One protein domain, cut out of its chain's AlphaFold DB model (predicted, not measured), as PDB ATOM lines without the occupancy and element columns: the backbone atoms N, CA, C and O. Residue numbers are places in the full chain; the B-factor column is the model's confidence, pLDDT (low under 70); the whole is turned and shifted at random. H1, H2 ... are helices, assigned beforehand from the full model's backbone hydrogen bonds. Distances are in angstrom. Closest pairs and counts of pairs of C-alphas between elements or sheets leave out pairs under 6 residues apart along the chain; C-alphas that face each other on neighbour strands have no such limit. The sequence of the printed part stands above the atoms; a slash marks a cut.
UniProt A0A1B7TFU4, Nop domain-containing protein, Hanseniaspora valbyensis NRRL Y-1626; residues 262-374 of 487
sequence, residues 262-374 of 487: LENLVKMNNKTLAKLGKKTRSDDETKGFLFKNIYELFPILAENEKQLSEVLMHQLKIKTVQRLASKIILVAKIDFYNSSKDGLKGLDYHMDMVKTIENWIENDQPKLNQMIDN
ATOM      1  N   LEU A 262      34.255  23.005  16.443       90.81
ATOM      2  CA  LEU A 262      35.236  23.245  17.506       90.81
ATOM      3  C   LEU A 262      34.849  24.405  18.428       90.81
ATOM      4  O   LEU A 262      35.163  24.367  19.614       90.81
ATOM      5  N   GLU A 263      34.160  25.421  17.912       91.06
ATOM      6  CA  GLU A 263      33.750  26.585  18.702       91.06
ATOM      7  C   GLU A 263      32.801  26.183  19.840       91.06
ATOM      8  O   GLU A 263      32.986  26.560  21.000       91.06
ATOM      9  N   ASN A 264      31.814  25.348  19.526       91.19
ATOM     10  CA  ASN A 264      30.868  24.794  20.482       91.19
ATOM     11  C   ASN A 264      31.563  23.857  21.475       91.19
ATOM     12  O   ASN A 264      31.270  23.914  22.669       91.19
ATOM     13  N   LEU A 265      32.531  23.054  21.014       93.00
ATOM     14  CA  LEU A 265      33.340  22.209  21.897       93.00
ATOM     15  C   LEU A 265      34.126  23.047  22.918       93.00
ATOM     16  O   LEU A 265      34.200  22.685  24.089       93.00
ATOM     17  N   VAL A 266      34.667  24.196  22.504       93.38
ATOM     18  CA  VAL A 266      35.388  25.130  23.387       93.38
ATOM     19  C   VAL A 266      34.471  25.771  24.434       93.38
ATOM     20  O   VAL A 266      34.908  26.011  25.565       93.38
ATOM     21  N   LYS A 267      33.215  26.058  24.072       91.81
ATOM     22  CA  LYS A 267      32.196  26.626  24.973       91.81
ATOM     23  C   LYS A 267      31.596  25.584  25.928       91.81
ATOM     24  O   LYS A 267      30.988  25.956  26.931       91.81
ATOM     25  N   MET A 268      31.771  24.295  25.642       90.25
ATOM     26  CA  MET A 268      31.213  23.201  26.432       90.25
ATOM     27  C   MET A 268      31.861  23.095  27.824       90.25
ATOM     28  O   MET A 268      33.059  23.308  28.008       90.25
ATOM     29  N   ASN A 269      31.068  22.713  28.828       90.12
ATOM     30  CA  ASN A 269      31.569  22.419  30.172       90.12
ATOM     31  C   ASN A 269      32.210  21.016  30.223       90.12
ATOM     32  O   ASN A 269      31.657  20.057  29.680       90.12
ATOM     33  N   ASN A 270      33.327  20.863  30.942       89.19
ATOM     34  CA  ASN A 270      34.037  19.585  31.089       89.19
ATOM     35  C   ASN A 270      33.168  18.488  31.715       89.19
ATOM     36  O   ASN A 270      33.263  17.329  31.317       89.19
ATOM     37  N   LYS A 271      32.278  18.848  32.645       86.94
ATOM     38  CA  LYS A 271      31.323  17.902  33.237       86.94
ATOM     39  C   LYS A 271      30.315  17.387  32.215       86.94
ATOM     40  O   LYS A 271      29.993  16.206  32.239       86.94
ATOM     41  N   THR A 272      29.826  18.253  31.330       87.50
ATOM     42  CA  THR A 272      28.880  17.858  30.279       87.50
ATOM     43  C   THR A 272      29.570  16.951  29.269       87.50
ATOM     44  O   THR A 272      29.024  15.913  28.919       87.50
ATOM     45  N   LEU A 273      30.806  17.279  28.879       88.75
ATOM     46  CA  LEU A 273      31.587  16.462  27.950       88.75
ATOM     47  C   LEU A 273      31.908  15.070  28.524       88.75
ATOM     48  O   LEU A 273      31.775  14.071  27.827       88.75
ATOM     49  N   ALA A 274      32.258  14.975  29.811       86.81
ATOM     50  CA  ALA A 274      32.445  13.685  30.484       86.81
ATOM     51  C   ALA A 274      31.159  12.836  30.511       86.81
ATOM     52  O   ALA A 274      31.221  11.607  30.530       86.81
ATOM     53  N   LYS A 275      29.992  13.492  30.506       83.75
ATOM     54  CA  LYS A 275      28.666  12.863  30.508       83.75
ATOM     55  C   LYS A 275      28.056  12.696  29.108       83.75
ATOM     56  O   LYS A 275      26.902  12.285  29.017       83.75
ATOM     57  N   LEU A 276      28.800  12.985  28.042       82.19
ATOM     58  CA  LEU A 276      28.335  12.845  26.662       82.19
ATOM     59  C   LEU A 276      27.856  11.407  26.388       82.19
ATOM     60  O   LEU A 276      28.527  10.460  26.793       82.19
ATOM     61  N   GLY A 277      26.724  11.236  25.696       70.25
ATOM     62  CA  GLY A 277      26.211   9.921  25.276       70.25
ATOM     63  C   GLY A 277      25.510   9.093  26.362       70.25
ATOM     64  O   GLY A 277      25.353   7.887  26.194       70.25
ATOM     65  N   LYS A 278      25.108   9.703  27.484       72.19
ATOM     66  CA  LYS A 278      24.265   9.043  28.493       72.19
ATOM     67  C   LYS A 278      22.779   9.143  28.127       72.19
ATOM     68  O   LYS A 278      22.311  10.248  27.868       72.19
ATOM     69  N   LYS A 279      22.027   8.039  28.232       59.19
ATOM     70  CA  LYS A 279      20.549   8.072  28.234       59.19
ATOM     71  C   LYS A 279      20.016   8.661  29.554       59.19
ATOM     72  O   LYS A 279      20.563   8.350  30.617       59.19
ATOM     73  N   THR A 280      19.004   9.526  29.446       53.56
ATOM     74  CA  THR A 280      18.135  10.150  30.475       53.56
ATOM     75  C   THR A 280      18.429   9.899  31.969       53.56
ATOM     76  O   THR A 280      18.519   8.771  32.448       53.56
ATOM     77  N   ARG A 281      18.474  11.008  32.738       52.69
ATOM     78  CA  ARG A 281      18.370  11.191  34.216       52.69
ATOM     79  C   ARG A 281      19.160  10.288  35.178       52.69
ATOM     80  O   ARG A 281      19.129  10.546  36.381       52.69
ATOM     81  N   SER A 282      19.903   9.289  34.716       52.50
ATOM     82  CA  SER A 282      20.818   8.548  35.579       52.50
ATOM     83  C   SER A 282      22.111   9.347  35.759       52.50
ATOM     84  O   SER A 282      22.827   9.658  34.806       52.50
ATOM     85  N   ASP A 283      22.433   9.697  37.005       58.78
ATOM     86  CA  ASP A 283      23.674  10.409  37.345       58.78
ATOM     87  C   ASP A 283      24.942   9.554  37.140       58.78
ATOM     88  O   ASP A 283      26.059  10.011  37.385       58.78
ATOM     89  N   ASP A 284      24.789   8.335  36.628       65.81
ATOM     90  CA  ASP A 284      25.836   7.337  36.508       65.81
ATOM     91  C   ASP A 284      26.841   7.681  35.397       65.81
ATOM     92  O   ASP A 284      26.512   7.729  34.211       65.81
ATOM     93  N   GLU A 285      28.074   8.016  35.783       63.34
ATOM     94  CA  GLU A 285      29.191   8.379  34.892       63.34
ATOM     95  C   GLU A 285      29.698   7.221  34.031       63.34
ATOM     96  O   GLU A 285      30.305   7.470  32.992       63.34
ATOM     97  N   THR A 286      29.341   5.985  34.369       68.19
ATOM     98  CA  THR A 286      29.769   4.780  33.646       68.19
ATOM     99  C   THR A 286      29.138   4.616  32.271       68.19
ATOM    100  O   THR A 286      29.692   3.948  31.402       68.19
ATOM    101  N   LYS A 287      27.983   5.244  32.038       70.50
ATOM    102  CA  LYS A 287      27.263   5.134  30.762       70.50
ATOM    103  C   LYS A 287      27.739   6.137  29.712       70.50
ATOM    104  O   LYS A 287      27.263   6.093  28.583       70.50
ATOM    105  N   GLY A 288      28.655   7.039  30.071       76.69
ATOM    106  CA  GLY A 288      29.172   8.055  29.157       76.69
ATOM    107  C   GLY A 288      30.003   7.459  28.019       76.69
ATOM    108  O   GLY A 288      30.748   6.497  28.202       76.69
ATOM    109  N   PHE A 289      29.931   8.080  26.845       84.31
ATOM    110  CA  PHE A 289      30.664   7.697  25.639       84.31
ATOM    111  C   PHE A 289      32.180   7.608  25.874       84.31
ATOM    112  O   PHE A 289      32.809   6.618  25.508       84.31
ATOM    113  N   LEU A 290      32.773   8.602  26.544       87.56
ATOM    114  CA  LEU A 290      34.204   8.587  26.873       87.56
ATOM    115  C   LEU A 290      34.574   7.471  27.860       87.56
ATOM    116  O   LEU A 290      35.683   6.952  27.800       87.56
ATOM    117  N   PHE A 291      33.657   7.091  28.753       89.19
ATOM    118  CA  PHE A 291      33.887   6.003  29.702       89.19
ATOM    119  C   PHE A 291      33.905   4.641  29.003       89.19
ATOM    120  O   PHE A 291      34.778   3.825  29.300       89.19
ATOM    121  N   LYS A 292      32.988   4.412  28.051       85.75
ATOM    122  CA  LYS A 292      32.934   3.172  27.258       85.75
ATOM    123  C   LYS A 292      34.229   2.944  26.461       85.75
ATOM    124  O   LYS A 292      34.743   1.834  26.464       85.75
ATOM    125  N   ASN A 293      34.798   3.998  25.869       88.38
ATOM    126  CA  ASN A 293      35.998   3.902  25.018       88.38
ATOM    127  C   ASN A 293      37.320   4.182  25.762       88.38
ATOM    128  O   ASN A 293      38.359   4.384  25.139       88.38
ATOM    129  N   ILE A 294      37.318   4.230  27.101       91.00
ATOM    130  CA  ILE A 294      38.505   4.676  27.849       91.00
ATOM    131  C   ILE A 294      39.701   3.724  27.710       91.00
ATOM    132  O   ILE A 294      40.840   4.177  27.773       91.00
ATOM    133  N   TYR A 295      39.453   2.429  27.495       90.75
ATOM    134  CA  TYR A 295      40.509   1.436  27.279       90.75
ATOM    135  C   TYR A 295      41.193   1.596  25.916       90.75
ATOM    136  O   TYR A 295      42.395   1.378  25.818       90.75
ATOM    137  N   GLU A 296      40.459   2.024  24.886       89.56
ATOM    138  CA  GLU A 296      41.028   2.313  23.561       89.56
ATOM    139  C   GLU A 296      41.920   3.561  23.603       89.56
ATOM    140  O   GLU A 296      42.966   3.623  22.955       89.56
ATOM    141  N   LEU A 297      41.516   4.549  24.405       91.25
ATOM    142  CA  LEU A 297      42.262   5.790  24.608       91.25
ATOM    143  C   LEU A 297      43.494   5.588  25.498       91.25
ATOM    144  O   LEU A 297      44.539   6.168  25.227       91.25
ATOM    145  N   PHE A 298      43.379   4.763  26.542       94.06
ATOM    146  CA  PHE A 298      44.449   4.489  27.499       94.06
ATOM    147  C   PHE A 298      44.587   2.978  27.758       94.06
ATOM    148  O   PHE A 298      44.080   2.482  28.773       94.06
ATOM    149  N   PRO A 299      45.319   2.245  26.894       92.56
ATOM    150  CA  PRO A 299      45.500   0.793  27.008       92.56
ATOM    151  C   PRO A 299      46.072   0.328  28.353       92.56
ATOM    152  O   PRO A 299      45.714  -0.742  28.841       92.56
ATOM    153  N   ILE A 300      46.864   1.176  29.017       90.38
ATOM    154  CA  ILE A 300      47.431   0.913  30.347       90.38
ATOM    155  C   ILE A 300      46.373   0.569  31.410       90.38
ATOM    156  O   ILE A 300      46.651  -0.155  32.366       90.38
ATOM    157  N   LEU A 301      45.138   1.058  31.249       90.56
ATOM    158  CA  LEU A 301      44.026   0.711  32.134       90.56
ATOM    159  C   LEU A 301      43.612  -0.758  31.972       90.56
ATOM    160  O   LEU A 301      43.293  -1.404  32.967       90.56
ATOM    161  N   ALA A 302      43.625  -1.288  30.746       88.00
ATOM    162  CA  ALA A 302      43.274  -2.681  30.469       88.00
ATOM    163  C   ALA A 302      44.378  -3.635  30.952       88.00
ATOM    164  O   ALA A 302      44.096  -4.670  31.553       88.00
ATOM    165  N   GLU A 303      45.644  -3.257  30.764       87.69
ATOM    166  CA  GLU A 303      46.805  -4.043  31.208       87.69
ATOM    167  C   GLU A 303      46.823  -4.259  32.731       87.69
ATOM    168  O   GLU A 303      47.178  -5.337  33.213       87.69
ATOM    169  N   ASN A 304      46.378  -3.257  33.495       84.44
ATOM    170  CA  ASN A 304      46.381  -3.274  34.960       84.44
ATOM    171  C   ASN A 304      45.038  -3.692  35.588       84.44
ATOM    172  O   ASN A 304      44.912  -3.707  36.814       84.44
ATOM    173  N   GLU A 305      44.043  -4.079  34.785       83.75
ATOM    174  CA  GLU A 305      42.705  -4.466  35.262       83.75
ATOM    175  C   GLU A 305      42.741  -5.638  36.245       83.75
ATOM    176  O   GLU A 305      42.012  -5.641  37.232       83.75
ATOM    177  N   LYS A 306      43.657  -6.590  36.044       82.88
ATOM    178  CA  LYS A 306      43.816  -7.753  36.932       82.88
ATOM    179  C   LYS A 306      44.546  -7.444  38.242       82.88
ATOM    180  O   LYS A 306      44.481  -8.251  39.164       82.88
ATOM    181  N   GLN A 307      45.277  -6.331  38.317       79.38
ATOM    182  CA  GLN A 307      46.105  -5.982  39.480       79.38
ATOM    183  C   GLN A 307      45.338  -5.169  40.531       79.38
ATOM    184  O   GLN A 307      45.727  -5.131  41.697       79.38
ATOM    185  N   LEU A 308      44.253  -4.511  40.122       81.12
ATOM    186  CA  LEU A 308      43.423  -3.668  40.973       81.12
ATOM    187  C   LEU A 308      42.084  -4.351  41.264       81.12
ATOM    188  O   LEU A 308      41.596  -5.166  40.488       81.12
ATOM    189  N   SER A 309      41.461  -4.004  42.391       84.38
ATOM    190  CA  SER A 309      40.081  -4.429  42.638       84.38
ATOM    191  C   SER A 309      39.126  -3.728  41.669       84.38
ATOM    192  O   SER A 309      39.363  -2.586  41.267       84.38
ATOM    193  N   GLU A 310      38.007  -4.376  41.348       84.69
ATOM    194  CA  GLU A 310      36.992  -3.839  40.431       84.69
ATOM    195  C   GLU A 310      36.516  -2.433  40.843       84.69
ATOM    196  O   GLU A 310      36.413  -1.526  40.017       84.69
ATOM    197  N   VAL A 311      36.325  -2.207  42.149       85.25
ATOM    198  CA  VAL A 311      35.915  -0.905  42.703       85.25
ATOM    199  C   VAL A 311      36.976   0.174  42.472       85.25
ATOM    200  O   VAL A 311      36.631   1.305  42.115       85.25
ATOM    201  N   LEU A 312      38.257  -0.144  42.679       85.69
ATOM    202  CA  LEU A 312      39.350   0.807  42.460       85.69
ATOM    203  C   LEU A 312      39.515   1.115  40.973       85.69
ATOM    204  O   LEU A 312      39.598   2.287  40.607       85.69
ATOM    205  N   MET A 313      39.472   0.091  40.116       88.56
ATOM    206  CA  MET A 313      39.553   0.266  38.667       88.56
ATOM    207  C   MET A 313      38.415   1.155  38.153       88.56
ATOM    208  O   MET A 313      38.629   2.105  37.403       88.56
ATOM    209  N   HIS A 314      37.198   0.928  38.639       88.44
ATOM    210  CA  HIS A 314      36.055   1.765  38.314       88.44
ATOM    211  C   HIS A 314      36.257   3.239  38.722       88.44
ATOM    212  O   HIS A 314      35.987   4.153  37.937       88.44
ATOM    213  N   GLN A 315      36.764   3.502  39.933       89.75
ATOM    214  CA  GLN A 315      37.075   4.866  40.381       89.75
ATOM    215  C   GLN A 315      38.178   5.519  39.541       89.75
ATOM    216  O   GLN A 315      38.086   6.709  39.229       89.75
ATOM    217  N   LEU A 316      39.202   4.751  39.165       91.62
ATOM    218  CA  LEU A 316      40.288   5.191  38.298       91.62
ATOM    219  C   LEU A 316      39.743   5.624  36.932       91.62
ATOM    220  O   LEU A 316      40.006   6.746  36.504       91.62
ATOM    221  N   LYS A 317      38.896   4.801  36.298       92.44
ATOM    222  CA  LYS A 317      38.250   5.125  35.013       92.44
ATOM    223  C   LYS A 317      37.466   6.433  35.079       92.44
ATOM    224  O   LYS A 317      37.636   7.285  34.209       92.44
ATOM    225  N   ILE A 318      36.665   6.636  36.128       91.56
ATOM    226  CA  ILE A 318      35.918   7.889  36.327       91.56
ATOM    227  C   ILE A 318      36.871   9.089  36.411       91.56
ATOM    228  O   ILE A 318      36.685  10.077  35.695       91.56
ATOM    229  N   LYS A 319      37.917   9.007  37.246       92.19
ATOM    230  CA  LYS A 319      38.918  10.080  37.380       92.19
ATOM    231  C   LYS A 319      39.592  10.383  36.037       92.19
ATOM    232  O   LYS A 319      39.766  11.555  35.694       92.19
ATOM    233  N   THR A 320      39.929   9.349  35.265       94.81
ATOM    234  CA  THR A 320      40.550   9.489  33.944       94.81
ATOM    235  C   THR A 320      39.619  10.184  32.960       94.81
ATOM    236  O   THR A 320      40.042  11.143  32.322       94.81
ATOM    237  N   VAL A 321      38.344   9.789  32.881       94.12
ATOM    238  CA  VAL A 321      37.352  10.423  31.993       94.12
ATOM    239  C   VAL A 321      37.153  11.899  32.343       94.12
ATOM    240  O   VAL A 321      37.181  12.754  31.457       94.12
ATOM    241  N   GLN A 322      37.010  12.233  33.629       93.00
ATOM    242  CA  GLN A 322      36.848  13.624  34.076       93.00
ATOM    243  C   GLN A 322      38.074  14.488  33.735       93.00
ATOM    244  O   GLN A 322      37.948  15.642  33.301       93.00
ATOM    245  N   ARG A 323      39.281  13.931  33.909       95.00
ATOM    246  CA  ARG A 323      40.531  14.610  33.555       95.00
ATOM    247  C   ARG A 323      40.665  14.758  32.039       95.00
ATOM    248  O   ARG A 323      40.965  15.858  31.579       95.00
ATOM    249  N   LEU A 324      40.372  13.706  31.277       95.94
ATOM    250  CA  LEU A 324      40.397  13.710  29.816       95.94
ATOM    251  C   LEU A 324      39.449  14.769  29.255       95.94
ATOM    252  O   LEU A 324      39.882  15.588  28.456       95.94
ATOM    253  N   ALA A 325      38.198  14.826  29.718       94.50
ATOM    254  CA  ALA A 325      37.232  15.831  29.271       94.50
ATOM    255  C   ALA A 325      37.751  17.265  29.488       94.50
ATOM    256  O   ALA A 325      37.589  18.142  28.642       94.50
ATOM    257  N   SER A 326      38.454  17.496  30.601       95.25
ATOM    258  CA  SER A 326      39.097  18.784  30.874       95.25
ATOM    259  C   SER A 326      40.251  19.071  29.905       95.25
ATOM    260  O   SER A 326      40.382  20.197  29.427       95.25
ATOM    261  N   LYS A 327      41.077  18.067  29.585       96.31
ATOM    262  CA  LYS A 327      42.175  18.198  28.614       96.31
ATOM    263  C   LYS A 327      41.660  18.397  27.189       96.31
ATOM    264  O   LYS A 327      42.203  19.248  26.499       96.31
ATOM    265  N   ILE A 328      40.589  17.710  26.784       96.31
ATOM    266  CA  ILE A 328      39.943  17.891  25.477       96.31
ATOM    267  C   ILE A 328      39.543  19.355  25.293       96.31
ATOM    268  O   ILE A 328      39.922  19.953  24.300       96.31
ATOM    269  N   ILE A 329      38.869  19.979  26.264       95.19
ATOM    270  CA  ILE A 329      38.466  21.393  26.143       95.19
ATOM    271  C   ILE A 329      39.679  22.332  26.075       95.19
ATOM    272  O   ILE A 329      39.670  23.309  25.326       95.19
ATOM    273  N   LEU A 330      40.735  22.061  26.850       94.50
ATOM    274  CA  LEU A 330      41.964  22.859  26.795       94.50
ATOM    275  C   LEU A 330      42.648  22.752  25.431       94.50
ATOM    276  O   LEU A 330      43.086  23.761  24.889       94.50
ATOM    277  N   VAL A 331      42.718  21.546  24.876       95.31
ATOM    278  CA  VAL A 331      43.344  21.292  23.579       95.31
ATOM    279  C   VAL A 331      42.475  21.803  22.429       95.31
ATOM    280  O   VAL A 331      43.002  22.421  21.511       95.31
ATOM    281  N   ALA A 332      41.151  21.693  22.538       95.31
ATOM    282  CA  ALA A 332      40.209  22.283  21.594       95.31
ATOM    283  C   ALA A 332      40.399  23.800  21.474       95.31
ATOM    284  O   ALA A 332      40.299  24.337  20.378       95.31
ATOM    285  N   LYS A 333      40.732  24.500  22.570       94.38
ATOM    286  CA  LYS A 333      41.077  25.933  22.518       94.38
ATOM    287  C   LYS A 333      42.349  26.185  21.710       94.38
ATOM    288  O   LYS A 333      42.395  27.148  20.956       94.38
ATOM    289  N   ILE A 334      43.367  25.340  21.867       94.62
ATOM    290  CA  ILE A 334      44.632  25.461  21.125       94.62
ATOM    291  C   ILE A 334      44.385  25.288  19.624       94.62
ATOM    292  O   ILE A 334      44.877  26.099  18.839       94.62
ATOM    293  N   ASP A 335      43.602  24.272  19.252       94.50
ATOM    294  CA  ASP A 335      43.227  23.995  17.861       94.50
ATOM    295  C   ASP A 335      42.336  25.112  17.290       94.50
ATOM    296  O   ASP A 335      42.627  25.652  16.227       94.50
ATOM    297  N   PHE A 336      41.320  25.562  18.034       93.94
ATOM    298  CA  PHE A 336      40.421  26.642  17.613       93.94
ATOM    299  C   PHE A 336      41.158  27.966  17.349       93.94
ATOM    300  O   PHE A 336      40.925  28.615  16.331       93.94
ATOM    301  N   TYR A 337      42.090  28.355  18.228       92.88
ATOM    302  CA  TYR A 337      42.919  29.552  18.041       92.88
ATOM    303  C   TYR A 337      44.153  29.311  17.156       92.88
ATOM    304  O   TYR A 337      44.989  30.207  17.029       92.88
ATOM    305  N   ASN A 338      44.299  28.122  16.554       88.25
ATOM    306  CA  ASN A 338      45.416  27.748  15.681       88.25
ATOM    307  C   ASN A 338      46.810  28.024  16.281       88.25
ATOM    308  O   ASN A 338      47.760  28.326  15.559       88.25
ATOM    309  N   SER A 339      46.950  27.938  17.607       87.81
ATOM    310  CA  SER A 339      48.187  28.333  18.303       87.81
ATOM    311  C   SER A 339      49.323  27.309  18.167       87.81
ATOM    312  O   SER A 339      50.471  27.625  18.459       87.81
ATOM    313  N   SER A 340      49.016  26.077  17.747       89.12
ATOM    314  CA  SER A 340      49.983  24.997  17.507       89.12
ATOM    315  C   SER A 340      49.430  24.063  16.436       89.12
ATOM    316  O   SER A 340      48.418  23.417  16.684       89.12
ATOM    317  N   LYS A 341      50.072  23.961  15.268       89.19
ATOM    318  CA  LYS A 341      49.587  23.118  14.155       89.19
ATOM    319  C   LYS A 341      50.262  21.748  14.068       89.19
ATOM    320  O   LYS A 341      49.738  20.855  13.417       89.19
ATOM    321  N   ASP A 342      51.364  21.551  14.786       90.69
ATOM    322  CA  ASP A 342      52.167  20.323  14.699       90.69
ATOM    323  C   ASP A 342      51.614  19.181  15.573       90.69
ATOM    324  O   ASP A 342      52.165  18.085  15.611       90.69
ATOM    325  N   GLY A 343      50.546  19.432  16.340       91.06
ATOM    326  CA  GLY A 343      49.922  18.431  17.210       91.06
ATOM    327  C   GLY A 343      50.712  18.083  18.483       91.06
ATOM    328  O   GLY A 343      50.245  17.268  19.285       91.06
ATOM    329  N   LEU A 344      51.887  18.688  18.699       94.25
ATOM    330  CA  LEU A 344      52.793  18.373  19.813       94.25
ATOM    331  C   LEU A 344      52.164  18.625  21.188       94.25
ATOM    332  O   LEU A 344      52.331  17.819  22.097       94.25
ATOM    333  N   LYS A 345      51.368  19.692  21.341       94.44
ATOM    334  CA  LYS A 345      50.687  19.984  22.616       94.44
ATOM    335  C   LYS A 345      49.679  18.903  22.993       94.44
ATOM    336  O   LYS A 345      49.511  18.613  24.175       94.44
ATOM    337  N   GLY A 346      49.013  18.315  22.000       94.06
ATOM    338  CA  GLY A 346      48.129  17.171  22.200       94.06
ATOM    339  C   GLY A 346      48.875  15.960  22.748       94.06
ATOM    340  O   GLY A 346      48.450  15.367  23.737       94.06
ATOM    341  N   LEU A 347      50.028  15.659  22.145       95.56
ATOM    342  CA  LEU A 347      50.895  14.555  22.551       95.56
ATOM    343  C   LEU A 347      51.472  14.767  23.959       95.56
ATOM    344  O   LEU A 347      51.404  13.856  24.779       95.56
ATOM    345  N   ASP A 348      51.942  15.975  24.282       96.44
ATOM    346  CA  ASP A 348      52.418  16.325  25.627       96.44
ATOM    347  C   ASP A 348      51.339  16.065  26.689       96.44
ATOM    348  O   ASP A 348      51.604  15.480  27.742       96.44
ATOM    349  N   TYR A 349      50.094  16.474  26.415       96.81
ATOM    350  CA  TYR A 349      48.985  16.237  27.335       96.81
ATOM    351  C   TYR A 349      48.563  14.772  27.409       96.81
ATOM    352  O   TYR A 349      48.156  14.336  28.485       96.81
ATOM    353  N   HIS A 350      48.666  14.018  26.316       96.31
ATOM    354  CA  HIS A 350      48.455  12.575  26.343       96.31
ATOM    355  C   HIS A 350      49.491  11.891  27.245       96.31
ATOM    356  O   HIS A 350      49.122  11.131  28.135       96.31
ATOM    357  N   MET A 351      50.774  12.234  27.108       96.88
ATOM    358  CA  MET A 351      51.838  11.689  27.959       96.88
ATOM    359  C   MET A 351      51.681  12.107  29.432       96.88
ATOM    360  O   MET A 351      51.856  11.284  30.329       96.88
ATOM    361  N   ASP A 352      51.272  13.352  29.707       96.75
ATOM    362  CA  ASP A 352      50.901  13.808  31.061       96.75
ATOM    363  C   ASP A 352      49.742  12.984  31.647       96.75
ATOM    364  O   ASP A 352      49.750  12.642  32.833       96.75
ATOM    365  N   MET A 353      48.738  12.648  30.830       96.62
ATOM    366  CA  MET A 353      47.624  11.789  31.234       96.62
ATOM    367  C   MET A 353      48.103  10.378  31.568       96.62
ATOM    368  O   MET A 353      47.793   9.908  32.660       96.62
ATOM    369  N   VAL A 354      48.886   9.745  30.689       96.06
ATOM    370  CA  VAL A 354      49.445   8.400  30.908       96.06
ATOM    371  C   VAL A 354      50.240   8.360  32.212       96.06
ATOM    372  O   VAL A 354      49.896   7.592  33.105       96.06
ATOM    373  N   LYS A 355      51.183   9.288  32.399       95.94
ATOM    374  CA  LYS A 355      51.978   9.387  33.633       95.94
ATOM    375  C   LYS A 355      51.117   9.608  34.878       95.94
ATOM    376  O   LYS A 355      51.415   9.117  35.963       95.94
ATOM    377  N   THR A 356      50.042  10.386  34.761       95.06
ATOM    378  CA  THR A 356      49.114  10.600  35.880       95.06
ATOM    379  C   THR A 356      48.360   9.317  36.232       95.06
ATOM    380  O   THR A 356      48.183   9.033  37.416       95.06
ATOM    381  N   ILE A 357      47.929   8.549  35.228       93.56
ATOM    382  CA  ILE A 357      47.250   7.262  35.413       93.56
ATOM    383  C   ILE A 357      48.208   6.252  36.054       93.56
ATOM    384  O   ILE A 357      47.822   5.619  37.031       93.56
ATOM    385  N   GLU A 358      49.455   6.166  35.583       92.25
ATOM    386  CA  GLU A 358      50.516   5.343  36.187       92.25
ATOM    387  C   GLU A 358      50.699   5.670  37.668       92.25
ATOM    388  O   GLU A 358      50.571   4.793  38.516       92.25
ATOM    389  N   ASN A 359      50.870   6.954  37.999       92.19
ATOM    390  CA  ASN A 359      50.995   7.391  39.389       92.19
ATOM    391  C   ASN A 359      49.768   7.013  40.234       92.19
ATOM    392  O   ASN A 359      49.899   6.733  41.424       92.19
ATOM    393  N   TRP A 360      48.554   7.060  39.678       90.75
ATOM    394  CA  TRP A 360      47.360   6.628  40.410       90.75
ATOM    395  C   TRP A 360      47.359   5.122  40.649       90.75
ATOM    396  O   TRP A 360      47.063   4.707  41.766       90.75
ATOM    397  N   ILE A 361      47.737   4.330  39.647       88.25
ATOM    398  CA  ILE A 361      47.865   2.876  39.774       88.25
ATOM    399  C   ILE A 361      48.911   2.535  40.845       88.25
ATOM    400  O   ILE A 361      48.596   1.789  41.765       88.25
ATOM    401  N   GLU A 362      50.103   3.136  40.805       84.25
ATOM    402  CA  GLU A 362      51.171   2.898  41.791       84.25
ATOM    403  C   GLU A 362      50.761   3.253  43.229       84.25
ATOM    404  O   GLU A 362      51.115   2.550  44.175       84.25
ATOM    405  N   ASN A 363      50.013   4.347  43.417       80.25
ATOM    406  CA  ASN A 363      49.577   4.785  44.747       80.25
ATOM    407  C   ASN A 363      48.407   3.962  45.304       80.25
ATOM    408  O   ASN A 363      48.326   3.778  46.521       80.25
ATOM    409  N   ASP A 364      47.489   3.527  44.436       73.44
ATOM    410  CA  ASP A 364      46.297   2.762  44.820       73.44
ATOM    411  C   ASP A 364      46.573   1.249  44.886       73.44
ATOM    412  O   ASP A 364      45.788   0.506  45.484       73.44
ATOM    413  N   GLN A 365      47.703   0.778  44.343       65.38
ATOM    414  CA  GLN A 365      48.204  -0.557  44.638       65.38
ATOM    415  C   GLN A 365      48.493  -0.663  46.144       65.38
ATOM    416  O   GLN A 365      49.196   0.183  46.709       65.38
ATOM    417  N   PRO A 366      47.983  -1.701  46.835       58.66
ATOM    418  CA  PRO A 366      48.450  -1.988  48.180       58.66
ATOM    419  C   PRO A 366      49.953  -2.206  48.061       58.66
ATOM    420  O   PRO A 366      50.375  -3.135  47.376       58.66
ATOM    421  N   LYS A 367      50.759  -1.318  48.661       58.66
ATOM    422  CA  LYS A 367      52.217  -1.448  48.630       58.66
ATOM    423  C   LYS A 367      52.538  -2.889  49.014       58.66
ATOM    424  O   LYS A 367      52.305  -3.264  50.161       58.66
ATOM    425  N   LEU A 368      53.056  -3.685  48.079       51.94
ATOM    426  CA  LEU A 368      53.475  -5.070  48.334       51.94
ATOM    427  C   LEU A 368      54.409  -5.113  49.563       51.94
ATOM    428  O   LEU A 368      54.357  -5.998  50.415       51.94
ATOM    429  N   ASN A 369      55.165  -4.028  49.711       47.50
ATOM    430  CA  ASN A 369      56.078  -3.717  50.790       47.50
ATOM    431  C   ASN A 369      55.424  -3.381  52.144       47.50
ATOM    432  O   ASN A 369      56.101  -3.450  53.155       47.50
ATOM    433  N   GLN A 370      54.131  -3.068  52.258       53.62
ATOM    434  CA  GLN A 370      53.513  -2.889  53.586       53.62
ATOM    435  C   GLN A 370      53.416  -4.205  54.369       53.62
ATOM    436  O   GLN A 370      53.422  -4.177  55.600       53.62
ATOM    437  N   MET A 371      53.357  -5.348  53.674       51.56
ATOM    438  CA  MET A 371      53.426  -6.671  54.302       51.56
ATOM    439  C   MET A 371      54.861  -7.193  54.453       51.56
ATOM    440  O   MET A 371      55.111  -7.964  55.373       51.56
ATOM    441  N   ILE A 372      55.794  -6.772  53.589       54.53
ATOM    442  CA  ILE A 372      57.182  -7.272  53.567       54.53
ATOM    443  C   ILE A 372      58.142  -6.372  54.377       54.53
ATOM    444  O   ILE A 372      58.980  -6.888  55.110       54.53
ATOM    445  N   ASP A 373      57.971  -5.047  54.343       55.16
ATOM    446  CA  ASP A 373      58.872  -4.059  54.971       55.16
ATOM    447  C   ASP A 373      58.440  -3.639  56.394       55.16
ATOM    448  O   ASP A 373      59.007  -2.708  56.961       55.16
ATOM    449  N   ASN A 374      57.450  -4.305  57.011       52.94
ATOM    450  CA  ASN A 374      56.930  -3.950  58.348       52.94
ATOM    451  C   ASN A 374      56.512  -2.467  58.486       52.94
ATOM    452  O   ASN A 374      56.512  -1.908  59.583       52.94
TER     453      ASN A 374
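Overview. This is residues 262 to 374 of the 487 residues of the protein "Nop domain-containing protein" of Hanseniaspora valbyensis NRRL Y-1626 (UniProt A0A1B7TFU4). A long helical hairpin, H6 and H7, makes the length of the body, with the short helices H1, H2 and H3 packed in succession along H6 and the short H4 and H5 near the hairpin. Residues 367 to 374, of which 368 to 372 belong to H8, stick out beyond the end of H7, and a long loop, residues 275 to 288, joins H2 to H3. The printed part has 113 residues with eight named helices, H1 to H8 in order along the chain, and no named strand; its class is all helix. It is only just loose, close to compact, with a radius of gyration of the C-alphas of 16.4 A, and its outline is flat, spanning 54 by 38 by 20 A.

Arrangement. H6, residues 310 to 336, is the hub, touching four other helices. H7, residues 344 to 364, touches it and forms a helical hairpin with it, at a shallow tilt of 17 degrees, opposite ways; their closest C-alphas, of Val 331 and Gly 346, are 6.5 A apart. H1, residues 262 to 267, touches residues 329 to 336 of H6 at a steep tilt of 66 degrees, opposite ways, closest at the C-alphas of Val 266 and Ile 329, 5.6 A. H2, residues 270 to 274, touches residues 321 to 329 of H6, closest at the C-alphas of Asn 270 and Ser 326, 5.1 A. H3, residues 289 to 292, touches residues 317 to 321 of H6, closest at the C-alphas of Phe 291 and Val 321, 6.1 A. H4, residues 294 to 297, is close to H6 but not clearly touching, closest at the C-alphas of Ile 294 and Val 321, 7.2 A. H5, residues 300 to 303, is close to H7 but not clearly touching, closest at the C-alphas of Ile 300 and Val 354, 7.8 A. H8, residues 368 to 372, is apart from H6 and H7. Every O i to N i+4 pair is within hydrogen-bond range in H1, H2, H6 and H7; in H8 0 of 1 is, beside 2 of 2 O i to N i+3 pairs, and H3, H4 and H5 are too short for an O i to N i+4 pair.

Along the chain. H6 is 38.2 A long, from C-alpha 310 at (36.992, -3.839, 40.431) to C-alpha 336 at (40.421, 26.642, 17.613). H7 is 30.2 A long and ends at C-alpha 364, (46.297, 2.762, 44.820). H1 measures 8.7 A, H8 6.8 A, H2 6.1 A, H3 5.3 A, and H4 and H5 5.1 A each.

Size, cuts and confidence. The C-alphas farthest apart, of Glu 263 and Asn 374, are 55.1 A apart. The printed part has no cut, and the link from H2 to H3 is long. pLDDT is under 70 at residues 279 to 286 and 365 to 374.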